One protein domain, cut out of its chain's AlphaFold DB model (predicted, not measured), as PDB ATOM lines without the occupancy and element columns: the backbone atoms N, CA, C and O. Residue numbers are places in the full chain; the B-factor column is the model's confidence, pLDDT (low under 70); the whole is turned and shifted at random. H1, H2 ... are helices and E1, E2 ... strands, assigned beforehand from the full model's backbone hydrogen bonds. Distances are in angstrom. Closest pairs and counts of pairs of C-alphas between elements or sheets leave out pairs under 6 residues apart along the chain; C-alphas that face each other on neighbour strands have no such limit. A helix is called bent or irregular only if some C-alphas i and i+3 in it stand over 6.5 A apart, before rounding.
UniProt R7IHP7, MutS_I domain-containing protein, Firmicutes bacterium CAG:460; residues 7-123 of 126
ATOM      1  N   ILE A   7     128.330 181.875 121.435       97.38
ATOM      2  CA  ILE A   7     129.662 182.357 121.059       97.38
ATOM      3  C   ILE A   7     129.975 181.987 119.608       97.38
ATOM      4  O   ILE A   7     129.914 180.815 119.229       97.38
ATOM      5  N   LEU A   8     130.329 182.996 118.810       98.00
ATOM      6  CA  LEU A   8     130.682 182.872 117.398       98.00
ATOM      7  C   LEU A   8     132.146 183.266 117.189       98.00
ATOM      8  O   LEU A   8     132.535 184.402 117.450       98.00
ATOM      9  N   TYR A   9     132.943 182.344 116.659       97.56
ATOM     10  CA  TYR A   9     134.353 182.572 116.353       97.56
ATOM     11  C   TYR A   9     134.558 182.707 114.852       97.56
ATOM     12  O   TYR A   9     134.339 181.753 114.100       97.56
ATOM     13  N   LYS A  10     135.013 183.875 114.407       97.56
ATOM     14  CA  LYS A  10     135.434 184.095 113.028       97.56
ATOM     15  C   LYS A  10     136.799 183.459 112.786       97.56
ATOM     16  O   LYS A  10     137.757 183.713 113.514       97.56
ATOM     17  N   SER A  11     136.887 182.658 111.730       93.56
ATOM     18  CA  SER A  11     138.127 182.075 111.221       93.56
ATOM     19  C   SER A  11     138.103 182.090 109.693       93.56
ATOM     20  O   SER A  11     137.322 181.380 109.054       93.56
ATOM     21  N   GLY A  12     138.930 182.950 109.095       93.69
ATOM     22  CA  GLY A  12     138.910 183.196 107.653       93.69
ATOM     23  C   GLY A  12     137.542 183.706 107.187       93.69
ATOM     24  O   GLY A  12     137.006 184.653 107.755       93.69
ATOM     25  N   LYS A  13     136.972 183.055 106.164       96.88
ATOM     26  CA  LYS A  13     135.668 183.404 105.560       96.88
ATOM     27  C   LYS A  13     134.462 182.745 106.247       96.88
ATOM     28  O   LYS A  13     133.386 182.675 105.656       96.88
ATOM     29  N   PHE A  14     134.636 182.210 107.454       97.56
ATOM     30  CA  PHE A  14     133.599 181.470 108.174       97.56
ATOM     31  C   PHE A  14     133.510 181.903 109.635       97.56
ATOM     32  O   PHE A  14     134.502 182.297 110.244       97.56
ATOM     33  N   TYR A  15     132.320 181.747 110.206       98.38
ATOM     34  CA  TYR A  15     132.098 181.740 111.646       98.38
ATOM     35  C   TYR A  15     131.819 180.314 112.108       98.38
ATOM     36  O   TYR A  15     131.164 179.553 111.396       98.38
ATOM     37  N   ASN A  16     132.292 179.961 113.301       97.88
ATOM     38  CA  ASN A  16     132.054 178.666 113.931       97.88
ATOM     39  C   ASN A  16     131.527 178.850 115.353       97.88
ATOM     40  O   ASN A  16     132.023 179.689 116.106       97.88
ATOM     41  N   ALA A  17     130.552 178.027 115.713       97.94
ATOM     42  CA  ALA A  17     130.031 177.880 117.061       97.94
ATOM     43  C   ALA A  17     130.303 176.448 117.538       97.94
ATOM     44  O   ALA A  17     130.052 175.497 116.796       97.94
ATOM     45  N   TYR A  18     130.818 176.296 118.757       97.00
ATOM     46  CA  TYR A  18     131.243 175.005 119.315       97.00
ATOM     47  C   TYR A  18     130.331 174.540 120.452       97.00
ATOM     48  O   TYR A  18     129.722 175.364 121.141       97.00
ATOM     49  N   GLY A  19     130.270 173.224 120.659       97.12
ATOM     50  CA  GLY A  19     129.434 172.572 121.663       97.12
ATOM     51  C   GLY A  19     127.972 172.972 121.525       97.12
ATOM     52  O   GLY A  19     127.444 173.075 120.416       97.12
ATOM     53  N   ASP A  20     127.356 173.285 122.661       97.19
ATOM     54  CA  ASP A  20     125.975 173.757 122.773       97.19
ATOM     55  C   ASP A  20     125.652 174.919 121.824       97.19
ATOM     56  O   ASP A  20     124.586 174.946 121.210       97.19
ATOM     57  N   ASN A  21     126.595 175.847 121.621       97.69
ATOM     58  CA  ASN A  21     126.411 176.963 120.692       97.69
ATOM     59  C   ASN A  21     126.247 176.464 119.251       97.69
ATOM     60  O   ASN A  21     125.417 176.976 118.503       97.69
ATOM     61  N   GLY A  22     127.026 175.451 118.862       98.12
ATOM     62  CA  GLY A  22     126.920 174.807 117.556       98.12
ATOM     63  C   GLY A  22     125.578 174.101 117.374       98.12
ATOM     64  O   GLY A  22     124.961 174.234 116.320       98.12
ATOM     65  N   ILE A  23     125.089 173.426 118.416       98.31
ATOM     66  CA  ILE A  23     123.787 172.741 118.416       98.31
ATOM     67  C   ILE A  23     122.641 173.754 118.261       98.31
ATOM     68  O   ILE A  23     121.726 173.542 117.466       98.31
ATOM     69  N   ILE A  24     122.713 174.894 118.957       98.38
ATOM     70  CA  ILE A  24     121.745 175.994 118.813       98.38
ATOM     71  C   ILE A  24     121.754 176.547 117.384       98.38
ATOM     72  O   ILE A  24     120.695 176.714 116.780       98.38
ATOM     73  N   ILE A  25     122.938 176.815 116.820       98.50
ATOM     74  CA  ILE A  25     123.073 177.332 115.450       98.50
ATOM     75  C   ILE A  25     122.521 176.337 114.426       98.50
ATOM     76  O   ILE A  25     121.822 176.739 113.496       98.50
ATOM     77  N   HIS A  26     122.792 175.049 114.613       98.38
ATOM     78  CA  HIS A  26     122.246 173.990 113.779       98.38
ATOM     79  C   HIS A  26     120.711 173.974 113.811       98.38
ATOM     80  O   HIS A  26     120.086 174.094 112.760       98.38
ATOM     81  N   ASN A  27     120.105 173.947 115.001       98.25
ATOM     82  CA  ASN A  27     118.648 173.922 115.146       98.25
ATOM     83  C   ASN A  27     117.961 175.181 114.580       98.25
ATOM     84  O   ASN A  27     116.952 175.080 113.887       98.25
ATOM     85  N   LEU A  28     118.479 176.377 114.878       98.12
ATOM     86  CA  LEU A  28     117.808 177.624 114.495       98.12
ATOM     87  C   LEU A  28     117.965 177.973 113.012       98.12
ATOM     88  O   LEU A  28     117.107 178.657 112.453       98.12
ATOM     89  N   LEU A  29     119.075 177.573 112.387       97.88
ATOM     90  CA  LEU A  29     119.444 178.040 111.045       97.88
ATOM     91  C   LEU A  29     119.614 176.918 110.016       97.88
ATOM     92  O   LEU A  29     119.783 177.223 108.834       97.88
ATOM     93  N   GLY A  30     119.578 175.652 110.437       97.06
ATOM     94  CA  GLY A  30     119.739 174.486 109.564       97.06
ATOM     95  C   GLY A  30     121.172 174.266 109.071       97.06
ATOM     96  O   GLY A  30     121.391 173.487 108.145       97.06
ATOM     97  N   TYR A  31     122.169 174.951 109.642       98.12
ATOM     98  CA  TYR A  31     123.567 174.708 109.282       98.12
ATOM     99  C   TYR A  31     124.018 173.344 109.791       98.12
ATOM    100  O   TYR A  31     123.691 172.961 110.909       98.12
ATOM    101  N   LYS A  32     124.794 172.612 108.988       96.50
ATOM    102  CA  LYS A  32     125.247 171.262 109.339       96.50
ATOM    103  C   LYS A  32     126.042 171.264 110.649       96.50
ATOM    104  O   LYS A  32     127.077 171.927 110.743       96.50
ATOM    105  N   PHE A  33     125.592 170.462 111.610       97.44
ATOM    106  CA  PHE A  33     126.383 170.123 112.784       97.44
ATOM    107  C   PHE A  33     127.413 169.047 112.423       97.44
ATOM    108  O   PHE A  33     127.101 168.036 111.792       97.44
ATOM    109  N   VAL A  34     128.670 169.284 112.775       95.81
ATOM    110  CA  VAL A  34     129.801 168.408 112.476       95.81
ATOM    111  C   VAL A  34     130.219 167.717 113.768       95.81
ATOM    112  O   VAL A  34     131.020 168.259 114.529       95.81
ATOM    113  N   SER A  35     129.699 166.511 114.009       91.19
ATOM    114  CA  SER A  35     129.821 165.819 115.304       91.19
ATOM    115  C   SER A  35     131.268 165.637 115.769       91.19
ATOM    116  O   SER A  35     131.573 165.913 116.923       91.19
ATOM    117  N   TYR A  36     132.199 165.278 114.874       93.06
ATOM    118  CA  TYR A  36     133.613 165.095 115.245       93.06
ATOM    119  C   TYR A  36     134.333 166.404 115.617       93.06
ATOM    120  O   TYR A  36     135.348 166.368 116.306       93.06
ATOM    121  N   LYS A  37     133.826 167.560 115.165       94.62
ATOM    122  CA  LYS A  37     134.314 168.891 115.571       94.62
ATOM    123  C   LYS A  37     133.484 169.498 116.698       94.62
ATOM    124  O   LYS A  37     133.853 170.557 117.199       94.62
ATOM    125  N   ASN A  38     132.369 168.856 117.058       96.44
ATOM    126  CA  ASN A  38     131.367 169.369 117.980       96.44
ATOM    127  C   ASN A  38     130.997 170.828 117.649       96.44
ATOM    128  O   ASN A  38     131.093 171.709 118.502       96.44
ATOM    129  N   SER A  39     130.701 171.119 116.377       97.69
ATOM    130  CA  SER A  39     130.513 172.497 115.916       97.69
ATOM    131  C   SER A  39     129.541 172.637 114.751       97.69
ATOM    132  O   SER A  39     129.324 171.702 113.983       97.69
ATOM    133  N   ALA A  40     128.994 173.838 114.594       98.31
ATOM    134  CA  ALA A  40     128.309 174.271 113.382       98.31
ATOM    135  C   ALA A  40     128.959 175.559 112.872       98.31
ATOM    136  O   ALA A  40     129.266 176.466 113.653       98.31
ATOM    137  N   GLY A  41     129.173 175.635 111.559       97.81
ATOM    138  CA  GLY A  41     129.803 176.780 110.911       97.81
ATOM    139  C   GLY A  41     128.991 177.303 109.733       97.81
ATOM    140  O   GLY A  41     128.221 176.568 109.116       97.81
ATOM    141  N   PHE A  42     129.168 178.584 109.423       98.50
ATOM    142  CA  PHE A  42     128.477 179.266 108.330       98.50
ATOM    143  C   PHE A  42     129.375 180.332 107.686       98.50
ATOM    144  O   PHE A  42     130.301 180.830 108.337       98.50
ATOM    145  N   PRO A  43     129.156 180.672 106.401       98.25
ATOM    146  CA  PRO A  43     129.983 181.652 105.705       98.25
ATOM    147  C   PRO A  43     129.809 183.056 106.292       98.25
ATOM    148  O   PRO A  43     128.723 183.427 106.737       98.25
ATOM    149  N   GLU A  44     130.867 183.862 106.232       97.94
ATOM    150  CA  GLU A  44     130.889 185.246 106.725       97.94
ATOM    151  C   GLU A  44     129.753 186.098 106.145       97.94
ATOM    152  O   GLU A  44     129.130 186.874 106.867       97.94
ATOM    153  N   SER A  45     129.404 185.885 104.874       98.06
ATOM    154  CA  SER A  45     128.304 186.581 104.198       98.06
ATOM    155  C   SER A  45     126.937 186.384 104.864       98.06
ATOM    156  O   SER A  45     126.047 187.216 104.692       98.06
ATOM    157  N   ALA A  46     126.752 185.316 105.645       98.31
ATOM    158  CA  ALA A  46     125.498 185.017 106.325       98.31
ATOM    159  C   ALA A  46     125.395 185.621 107.737       98.31
ATOM    160  O   ALA A  46     124.370 185.432 108.395       98.31
ATOM    161  N   ILE A  47     126.408 186.353 108.219       98.12
ATOM    162  CA  ILE A  47     126.451 186.836 109.608       98.12
ATOM    163  C   ILE A  47     125.225 187.667 109.997       98.12
ATOM    164  O   ILE A  47     124.650 187.448 111.058       98.12
ATOM    165  N   ASN A  48     124.753 188.555 109.119       98.25
ATOM    166  CA  ASN A  48     123.582 189.388 109.404       98.25
ATOM    167  C   ASN A  48     122.299 188.555 109.539       98.25
ATOM    168  O   ASN A  48     121.476 188.838 110.405       98.25
ATOM    169  N   LYS A  49     122.158 187.483 108.744       98.50
ATOM    170  CA  LYS A  49     121.052 186.524 108.887       98.50
ATOM    171  C   LYS A  49     121.126 185.817 110.240       98.50
ATOM    172  O   LYS A  49     120.108 185.702 110.914       98.50
ATOM    173  N   VAL A  50     122.316 185.365 110.641       98.56
ATOM    174  CA  VAL A  50     122.514 184.689 111.933       98.56
ATOM    175  C   VAL A  50     122.178 185.619 113.094       98.56
ATOM    176  O   VAL A  50     121.362 185.251 113.936       98.56
ATOM    177  N   LYS A  51     122.728 186.839 113.100       98.50
ATOM    178  CA  LYS A  51     122.414 187.866 114.102       98.50
ATOM    179  C   LYS A  51     120.909 188.121 114.177       98.50
ATOM    180  O   LYS A  51     120.339 188.022 115.255       98.50
ATOM    181  N   GLY A  52     120.248 188.324 113.035       98.56
ATOM    182  CA  GLY A  52     118.803 188.560 112.986       98.56
ATOM    183  C   GLY A  52     117.965 187.424 113.584       98.56
ATOM    184  O   GLY A  52     116.988 187.687 114.281       98.56
ATOM    185  N   VAL A  53     118.352 186.160 113.372       98.56
ATOM    186  CA  VAL A  53     117.668 185.009 113.991       98.56
ATOM    187  C   VAL A  53     117.909 184.964 115.503       98.56
ATOM    188  O   VAL A  53     116.954 184.795 116.260       98.56
ATOM    189  N   LEU A  54     119.148 185.164 115.961       98.25
ATOM    190  CA  LEU A  54     119.470 185.177 117.393       98.25
ATOM    191  C   LEU A  54     118.753 186.321 118.128       98.25
ATOM    192  O   LEU A  54     118.205 186.111 119.208       98.25
ATOM    193  N   GLU A  55     118.689 187.507 117.526       98.06
ATOM    194  CA  GLU A  55     117.996 188.677 118.079       98.06
ATOM    195  C   GLU A  55     116.478 188.477 118.121       98.06
ATOM    196  O   GLU A  55     115.842 188.814 119.121       98.06
ATOM    197  N   LYS A  56     115.893 187.851 117.090       98.00
ATOM    198  CA  LYS A  56     114.470 187.475 117.074       98.00
ATOM    199  C   LYS A  56     114.121 186.522 118.222       98.00
ATOM    200  O   LYS A  56     113.109 186.720 118.894       98.00
ATOM    201  N   GLU A  57     114.983 185.542 118.491       97.31
ATOM    202  CA  GLU A  57     114.857 184.623 119.635       97.31
ATOM    203  C   GLU A  57     115.282 185.262 120.973       97.31
ATOM    204  O   GLU A  57     115.171 184.648 122.041       97.31
ATOM    205  N   LYS A  58     115.742 186.520 120.942       97.31
ATOM    206  CA  LYS A  58     116.290 187.267 122.079       97.31
ATOM    207  C   LYS A  58     117.384 186.470 122.796       97.31
ATOM    208  O   LYS A  58     117.405 186.411 124.025       97.31
ATOM    209  N   LEU A  59     118.265 185.831 122.034       97.44
ATOM    210  CA  LEU A  59     119.442 185.128 122.531       97.44
ATOM    211  C   LEU A  59     120.627 186.076 122.581       97.44
ATOM    212  O   LEU A  59     120.960 186.705 121.578       97.44
ATOM    213  N   SER A  60     121.288 186.146 123.735       97.38
ATOM    214  CA  SER A  60     122.571 186.836 123.826       97.38
ATOM    215  C   SER A  60     123.599 186.154 122.924       97.38
ATOM    216  O   SER A  60     123.621 184.923 122.833       97.38
ATOM    217  N   TYR A  61     124.467 186.935 122.285       97.69
ATOM    218  CA  TYR A  61     125.597 186.399 121.532       97.69
ATOM    219  C   TYR A  61     126.835 187.280 121.649       97.69
ATOM    220  O   TYR A  61     126.742 188.484 121.885       97.69
ATOM    221  N   MET A  62     127.996 186.664 121.442       97.38
ATOM    222  CA  MET A  62     129.291 187.336 121.371       97.38
ATOM    223  C   MET A  62     130.045 186.866 120.136       97.38
ATOM    224  O   MET A  62     130.065 185.674 119.826       97.38
ATOM    225  N   ILE A  63     130.680 187.807 119.446       97.56
ATOM    226  CA  ILE A  63     131.491 187.543 118.261       97.56
ATOM    227  C   ILE A  63     132.952 187.816 118.593       97.56
ATOM    228  O   ILE A  63     133.285 188.892 119.092       97.56
ATOM    229  N   TYR A  64     133.810 186.855 118.263       97.00
ATOM    230  CA  TYR A  64     135.258 186.949 118.395       97.00
ATOM    231  C   TYR A  64     135.944 186.737 117.042       97.00
ATOM    232  O   TYR A  64     135.504 185.909 116.244       97.00
ATOM    233  N   GLU A  65     137.048 187.436 116.793       95.81
ATOM    234  CA  GLU A  65     137.941 187.232 115.646       95.81
ATOM    235  C   GLU A  65     139.386 187.184 116.148       95.81
ATOM    236  O   GLU A  65     139.861 188.155 116.727       95.81
ATOM    237  N   LYS A  66     140.086 186.056 115.947       89.56
ATOM    238  CA  LYS A  66     141.456 185.835 116.471       89.56
ATOM    239  C   LYS A  66     141.583 186.220 117.957       89.56
ATOM    240  O   LYS A  66     142.447 187.008 118.329       89.56
ATOM    241  N   ASP A  67     140.648 185.722 118.765       84.31
ATOM    242  CA  ASP A  67     140.509 185.989 120.206       84.31
ATOM    243  C   ASP A  67     140.188 187.444 120.597       84.31
ATOM    244  O   ASP A  67     139.909 187.722 121.764       84.31
ATOM    245  N   ALA A  68     140.115 188.368 119.635       94.00
ATOM    246  CA  ALA A  68     139.646 189.725 119.866       94.00
ATOM    247  C   ALA A  68     138.116 189.763 119.891       94.00
ATOM    248  O   ALA A  68     137.446 189.250 118.993       94.00
ATOM    249  N   PHE A  69     137.558 190.395 120.921       95.44
ATOM    250  CA  PHE A  69     136.135 190.701 120.973       95.44
ATOM    251  C   PHE A  69     135.762 191.681 119.853       95.44
ATOM    252  O   PHE A  69     136.412 192.711 119.689       95.44
ATOM    253  N   VAL A  70     134.704 191.365 119.107       95.94
ATOM    254  CA  VAL A  70     134.216 192.186 117.990       95.94
ATOM    255  C   VAL A  70     132.920 192.895 118.362       95.94
ATOM    256  O   VAL A  70     132.803 194.107 118.207       95.94
ATOM    257  N   SER A  71     131.923 192.144 118.830       94.94
ATOM    258  CA  SER A  71     130.613 192.700 119.175       94.94
ATOM    259  C   SER A  71     129.810 191.748 120.050       94.94
ATOM    260  O   SER A  71     129.973 190.529 119.954       94.94
ATOM    261  N   GLU A  72     128.869 192.302 120.808       96.19
ATOM    262  CA  GLU A  72     127.878 191.546 121.567       96.19
ATOM    263  C   GLU A  72     126.459 192.038 121.292       96.19
ATOM    264  O   GLU A  72     126.237 193.170 120.861       96.19
ATOM    265  N   TYR A  73     125.503 191.182 121.624       96.62
ATOM    266  CA  TYR A  73     124.108 191.535 121.818       96.62
ATOM    267  C   TYR A  73     123.622 190.871 123.101       96.62
ATOM    268  O   TYR A  73     123.901 189.693 123.343       96.62
ATOM    269  N   LYS A  74     122.879 191.622 123.914       95.81
ATOM    270  CA  LYS A  74     122.309 191.139 125.173       95.81
ATOM    271  C   LYS A  74     120.825 190.864 124.988       95.81
ATOM    272  O   LYS A  74     120.017 191.780 124.864       95.81
ATOM    273  N   GLY A  75     120.492 189.579 124.963       93.81
ATOM    274  CA  GLY A  75     119.128 189.083 124.921       93.81
ATOM    275  C   GLY A  75     118.559 188.814 126.315       93.81
ATOM    276  O   GLY A  75     118.982 189.369 127.328       93.81
ATOM    277  N   ILE A  76     117.581 187.914 126.374       94.06
ATOM    278  CA  ILE A  76     116.970 187.441 127.613       94.06
ATOM    279  C   ILE A  76     117.736 186.207 128.097       94.06
ATOM    280  O   ILE A  76     117.689 185.149 127.478       94.06
ATOM    281  N   ASN A  77     118.357 186.310 129.269       87.31
ATOM    282  CA  ASN A  77     119.227 185.276 129.839       87.31
ATOM    283  C   ASN A  77     118.581 183.865 129.891       87.31
ATOM    284  O   ASN A  77     119.186 182.868 129.503       87.31
ATOM    285  N   LYS A  78     117.299 183.770 130.279       91.06
ATOM    286  CA  LYS A  78     116.567 182.485 130.331       91.06
ATOM    287  C   LYS A  78     116.332 181.828 128.962       91.06
ATOM    288  O   LYS A  78     116.040 180.633 128.919       91.06
ATOM    289  N   ASN A  79     116.431 182.575 127.860       95.12
ATOM    290  CA  ASN A  79     116.136 182.041 126.531       95.12
ATOM    291  C   ASN A  79     117.224 181.083 126.049       95.12
ATOM    292  O   ASN A  79     116.883 180.120 125.372       95.12
ATOM    293  N   TYR A  80     118.487 181.279 126.449       95.81
ATOM    294  CA  TYR A  80     119.582 180.387 126.058       95.81
ATOM    295  C   TYR A  80     119.286 178.936 126.444       95.81
ATOM    296  O   TYR A  80     119.191 178.072 125.579       95.81
ATOM    297  N   ASN A  81     119.018 178.683 127.727       94.38
ATOM    298  CA  ASN A  81     118.734 177.332 128.219       94.38
ATOM    299  C   ASN A  81     117.446 176.744 127.630       94.38
ATOM    300  O   ASN A  81     117.371 175.539 127.398       94.38
ATOM    301  N   LYS A  82     116.435 177.584 127.367       96.12
ATOM    302  CA  LYS A  82     115.201 177.151 126.700       96.12
ATOM    303  C   LYS A  82     115.500 176.654 125.284       96.12
ATOM    304  O   LYS A  82     115.152 175.523 124.955       96.12
ATOM    305  N   VAL A  83     116.172 177.473 124.477       97.38
ATOM    306  CA  VAL A  83     116.505 177.129 123.091       97.38
ATOM    307  C   VAL A  83     117.475 175.955 123.045       97.38
ATOM    308  O   VAL A  83     117.286 175.058 122.229       97.38
ATOM    309  N   LEU A  84     118.468 175.898 123.934       97.31
ATOM    310  CA  LEU A  84     119.391 174.769 124.024       97.31
ATOM    311  C   LEU A  84     118.648 173.456 124.289       97.31
ATOM    312  O   LEU A  84     118.871 172.479 123.580       97.31
ATOM    313  N   LYS A  85     117.720 173.441 125.253       97.38
ATOM    314  CA  LYS A  85     116.910 172.255 125.562       97.38
ATOM    315  C   LYS A  85     116.123 171.767 124.345       97.38
ATOM    316  O   LYS A  85     116.092 170.566 124.085       97.38
ATOM    317  N   ASP A  86     115.503 172.680 123.603       97.62
ATOM    318  CA  ASP A  86     114.757 172.332 122.390       97.62
ATOM    319  C   ASP A  86     115.693 171.866 121.261       97.62
ATOM    320  O   ASP A  86     115.368 170.931 120.530       97.62
ATOM    321  N   SER A  87     116.883 172.466 121.159       97.94
ATOM    322  CA  SER A  87     117.903 172.107 120.164       97.94
ATOM    323  C   SER A  87     118.469 170.706 120.409       97.94
ATOM    324  O   SER A  87     118.576 169.925 119.470       97.94
ATOM    325  N   LEU A  88     118.762 170.356 121.666       97.88
ATOM    326  CA  LEU A  88     119.240 169.024 122.055       97.88
ATOM    327  C   LEU A  88     118.210 167.934 121.744       97.88
ATOM    328  O   LEU A  88     118.562 166.902 121.185       97.88
ATOM    329  N   LYS A  89     116.929 168.181 122.047       97.62
ATOM    330  CA  LYS A  89     115.848 167.239 121.720       97.62
ATOM    331  C   LYS A  89     115.743 166.976 120.222       97.62
ATOM    332  O   LYS A  89     115.539 165.838 119.815       97.62
ATOM    333  N   LYS A  90     115.848 168.023 119.401       96.62
ATOM    334  CA  LYS A  90     115.799 167.877 117.943       96.62
ATOM    335  C   LYS A  90     117.007 167.121 117.410       96.62
ATOM    336  O   LYS A  90     116.811 166.201 116.627       96.62
ATOM    337  N   LEU A  91     118.209 167.442 117.892       96.06
ATOM    338  CA  LEU A  91     119.419 166.717 117.511       96.06
ATOM    339  C   LEU A  91     119.301 165.222 117.849       96.06
ATOM    340  O   LEU A  91     119.576 164.382 117.001       96.06
ATOM    341  N   GLU A  92     118.804 164.879 119.042       95.75
ATOM    342  CA  GLU A  92     118.570 163.482 119.431       95.75
ATOM    343  C   GLU A  92     117.561 162.781 118.500       95.75
ATOM    344  O   GLU A  92     117.756 161.629 118.104       95.75
ATOM    345  N   MET A  93     116.475 163.465 118.129       95.94
ATOM    346  CA  MET A  93     115.501 162.922 117.179       95.94
ATOM    347  C   MET A  93     116.114 162.709 115.793       95.94
ATOM    348  O   MET A  93     115.897 161.654 115.199       95.94
ATOM    349  N   GLU A  94     116.910 163.654 115.298       95.00
ATOM    350  CA  GLU A  94     117.630 163.521 114.030       95.00
ATOM    351  C   GLU A  94     118.613 162.346 114.055       95.00
ATOM    352  O   GLU A  94     118.640 161.547 113.124       95.00
ATOM    353  N   GLU A  95     119.370 162.163 115.138       93.88
ATOM    354  CA  GLU A  95     120.270 161.016 115.306       93.88
ATOM    355  C   GLU A  95     119.513 159.680 115.284       93.88
ATOM    356  O   GLU A  95     119.948 158.716 114.644       93.88
ATOM    357  N   ARG A  96     118.346 159.615 115.936       95.19
ATOM    358  CA  ARG A  96     117.480 158.425 115.918       95.19
ATOM    359  C   ARG A  96     116.946 158.137 114.516       95.19
ATOM    360  O   ARG A  96     116.985 156.977 114.103       95.19
ATOM    361  N   LEU A  97     116.489 159.161 113.795       93.94
ATOM    362  CA  LEU A  97     116.014 159.039 112.414       93.94
ATOM    363  C   LEU A  97     117.138 158.602 111.472       93.94
ATOM    364  O   LEU A  97     116.956 157.660 110.711       93.94
ATOM    365  N   ASN A  98     118.328 159.192 111.590       93.00
ATOM    366  CA  ASN A  98     119.499 158.805 110.803       93.00
ATOM    367  C   ASN A  98     119.883 157.340 111.040       93.00
ATOM    368  O   ASN A  98     120.222 156.617 110.105       93.00
ATOM    369  N   ARG A  99     119.784 156.863 112.286       93.19
ATOM    370  CA  ARG A  99     120.009 155.450 112.602       93.19
ATOM    371  C   ARG A  99     118.951 154.544 111.971       93.19
ATOM    372  O   ARG A  99     119.296 153.447 111.542       93.19
ATOM    373  N   LEU A 100     117.685 154.962 111.925       92.44
ATOM    374  CA  LEU A 100     116.650 154.216 111.204       92.44
ATOM    375  C   LEU A 100     116.972 154.176 109.712       92.44
ATOM    376  O   LEU A 100     117.069 153.087 109.164       92.44
ATOM    377  N   GLN A 101     117.258 155.329 109.106       93.12
ATOM    378  CA  GLN A 101     117.646 155.431 107.701       93.12
ATOM    379  C   GLN A 101     118.807 154.486 107.366       93.12
ATOM    380  O   GLN A 101     118.667 153.646 106.487       93.12
ATOM    381  N   SER A 102     119.883 154.490 108.161       92.69
ATOM    382  CA  SER A 102     121.037 153.603 107.933       92.69
ATOM    383  C   SER A 102     120.711 152.106 107.956       92.69
ATOM    384  O   SER A 102     121.409 151.307 107.337       92.69
ATOM    385  N   LYS A 103     119.661 151.698 108.680       90.44
ATOM    386  CA  LYS A 103     119.201 150.302 108.690       90.44
ATOM    387  C   LYS A 103     118.388 149.964 107.445       90.44
ATOM    388  O   LYS A 103     118.354 148.804 107.055       90.44
ATOM    389  N   LEU A 104     117.743 150.971 106.864       93.81
ATOM    390  CA  LEU A 104     116.887 150.868 105.691       93.81
ATOM    391  C   LEU A 104     117.660 151.044 104.375       93.81
ATOM    392  O   LEU A 104     117.151 150.646 103.338       93.81
ATOM    393  N   ASP A 105     118.887 151.576 104.396       92.00
ATOM    394  CA  ASP A 105     119.666 151.905 103.186       92.00
ATOM    395  C   ASP A 105     119.905 150.721 102.224       92.00
ATOM    396  O   ASP A 105     120.171 150.938 101.045       92.00
ATOM    397  N   ASN A 106     119.792 149.474 102.699       91.75
ATOM    398  CA  ASN A 106     119.957 148.266 101.876       91.75
ATOM    399  C   ASN A 106     118.636 147.545 101.560       91.75
ATOM    400  O   ASN A 106     118.661 146.431 101.039       91.75
ATOM    401  N   PHE A 107     117.493 148.123 101.925       95.06
ATOM    402  CA  PHE A 107     116.192 147.500 101.707       95.06
ATOM    403  C   PHE A 107     115.749 147.719 100.261       95.06
ATOM    404  O   PHE A 107     115.961 148.785  99.679       95.06
ATOM    405  N   THR A 108     115.113 146.705  99.679       95.81
ATOM    406  CA  THR A 108     114.379 146.881  98.422       95.81
ATOM    407  C   THR A 108     113.095 147.676  98.669       95.81
ATOM    408  O   THR A 108     112.672 147.836  99.815       95.81
ATOM    409  N   LEU A 109     112.443 148.157  97.606       94.62
ATOM    410  CA  LEU A 109     111.131 148.801  97.739       94.62
ATOM    411  C   LEU A 109     110.117 147.865  98.417       94.62
ATOM    412  O   LEU A 109     109.462 148.288  99.362       94.62
ATOM    413  N   ASP A 110     110.087 146.586  98.037       96.12
ATOM    414  CA  ASP A 110     109.218 145.574  98.655       96.12
ATOM    415  C   ASP A 110     109.506 145.387 100.156       96.12
ATOM    416  O   ASP A 110     108.599 145.152 100.955       96.12
ATOM    417  N   ASP A 111     110.771 145.474 100.578       94.44
ATOM    418  CA  ASP A 111     111.119 145.397 102.000       94.44
ATOM    419  C   ASP A 111     110.712 146.664 102.755       94.44
ATOM    420  O   ASP A 111     110.279 146.577 103.905       94.44
ATOM    421  N   LEU A 112     110.801 147.835 102.116       93.88
ATOM    422  CA  LEU A 112     110.299 149.087 102.680       93.88
ATOM    423  C   LEU A 112     108.773 149.072 102.815       93.88
ATOM    424  O   LEU A 112     108.270 149.502 103.850       93.88
ATOM    425  N   GLU A 113     108.038 148.526 101.844       93.44
ATOM    426  CA  GLU A 113     106.580 148.362 101.935       93.44
ATOM    427  C   GLU A 113     106.181 147.500 103.138       93.44
ATOM    428  O   GLU A 113     105.266 147.858 103.877       93.44
ATOM    429  N   LYS A 114     106.920 146.417 103.422       91.69
ATOM    430  CA  LYS A 114     106.697 145.603 104.633       91.69
ATOM    431  C   LYS A 114     106.968 146.386 105.918       91.69
ATOM    432  O   LYS A 114     106.255 146.206 106.902       91.69
ATOM    433  N   VAL A 115     108.000 147.235 105.932       91.75
ATOM    434  CA  VAL A 115     108.296 148.105 107.083       91.75
ATOM    435  C   VAL A 115     107.168 149.112 107.299       91.75
ATOM    436  O   VAL A 115     106.742 149.290 108.437       91.75
ATOM    437  N   VAL A 116     106.666 149.735 106.229       90.62
ATOM    438  CA  VAL A 116     105.534 150.672 106.280       90.62
ATOM    439  C   VAL A 116     104.287 149.972 106.812       90.62
ATOM    440  O   VAL A 116     103.754 150.408 107.830       90.62
ATOM    441  N   ALA A 117     103.909 148.833 106.223       90.19
ATOM    442  CA  ALA A 117     102.766 148.042 106.672       90.19
ATOM    443  C   ALA A 117     102.881 147.663 108.157       90.19
ATOM    444  O   ALA A 117     101.925 147.801 108.909       90.19
ATOM    445  N   GLY A 118     104.073 147.267 108.623       88.44
ATOM    446  CA  GLY A 118     104.303 146.956 110.036       88.44
ATOM    447  C   GLY A 118     104.178 148.160 110.983       88.44
ATOM    448  O   GLY A 118     103.739 147.996 112.123       88.44
ATOM    449  N   ILE A 119     104.554 149.367 110.546       87.88
ATOM    450  CA  ILE A 119     104.387 150.603 111.333       87.88
ATOM    451  C   ILE A 119     102.904 150.991 111.416       87.88
ATOM    452  O   ILE A 119     102.431 151.356 112.497       87.88
ATOM    453  N   GLU A 120     102.190 150.883 110.292       85.31
ATOM    454  CA  GLU A 120     100.766 151.209 110.155       85.31
ATOM    455  C   GLU A 120      99.869 150.220 110.917       85.31
ATOM    456  O   GLU A 120      99.002 150.655 111.676       85.31
ATOM    457  N   ASP A 121     100.134 148.911 110.824       82.75
ATOM    458  CA  ASP A 121      99.393 147.864 111.547       82.75
ATOM    459  C   ASP A 121      99.633 147.915 113.063       82.75
ATOM    460  O   ASP A 121      98.755 147.584 113.865       82.75
ATOM    461  N   GLY A 122     100.846 148.290 113.478       66.25
ATOM    462  CA  GLY A 122     101.261 148.192 114.870       66.25
ATOM    463  C   GLY A 122     100.826 149.353 115.762       66.25
ATOM    464  O   GLY A 122     100.589 149.128 116.949       66.25
ATOM    465  N   THR A 123     100.801 150.605 115.272       61.69
ATOM    466  CA  THR A 123     100.988 151.719 116.228       61.69
ATOM    467  C   THR A 123     100.626 153.148 115.798       61.69
ATOM    468  O   THR A 123     101.202 154.076 116.359       61.69
TER     469      THR A 123
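This is residues 7 to 123 of the 126 residues of the protein "MutS_I domain-containing protein" of Firmicutes bacterium CAG:460 (UniProt R7IHP7). A strongly twisted five-stranded sheet with helices H1 and H2 packed on it forms a head, and the long helix H3 runs from it as an arm, with H4 folding back at the far tip as a V. The printed part has 117 residues, ordered E1 E2 H1 E3 H2 E4 E5 H3 H4; the class is mixed, helices and strands. The mixed sheet runs E3 E2 E1 E4 E5. The whole is loose and elongated, with a radius of gyration of the C-alphas of 18.5 A and spans of 57 by 31 by 21 A.

The strands are E3, residues 39 to 43; E2, 14 to 18; E1, 7 to 11, from C-alpha 7 at (129.662, 182.357, 121.059); E4, 61 to 65; and E5, 68 to 73, 15.8 A. H1 is residues 20 to 29, 14.1 A; H2, 44 to 56, 19.5 A, irregular, with C-alphas 45 and 48 7.6 A apart; H3, 77 to 104, 42.1 A; H4, 109 to 123, 21.3 A, ending at C-alpha 123 (100.988, 151.719, 116.228).

E1 and E4 are parallel, N 8 to O 62 2.9 A. Antiparallel are E3 and E2, N 17 to O 40 2.9 A, and the hairpins E1 and E2, N 9 to O 16 2.9 A, and E4 and E5, N 63 to O 71 2.9 A. H1 and H2 are on one face, two layers, helices on a sheet. E3, H2, E4 form a split strand-helix-strand unit, two strands that run the same way in one sheet but are not neighbours, with H2 between them along the chain and E2 and E1 between them in the sheet; its crossover is right-handed. H1 residues touch H3 residues 83 to 91, about perpendicular at 76 degrees, closest C-alphas Asn 27 and Ser 87, 5.4 A. H3 and H4 are close but not clearly touching, a steep tilt of 52 degrees, opposite ways, closest C-alphas Leu 104 and Leu 112, 7.5 A. Every O i to N i+4 pair is within hydrogen-bond range in H1 and H4; H2 has 7 of 9, H3 23 of 24.

The farthest C-alphas, Ala 68 and Asp 121, are 58.7 A apart. The printed part has no cut and no long link. Residues 92 to 103 of H3 and 116 to 123 of H4 stand free. Residues 122 to 123 have pLDDT under 70.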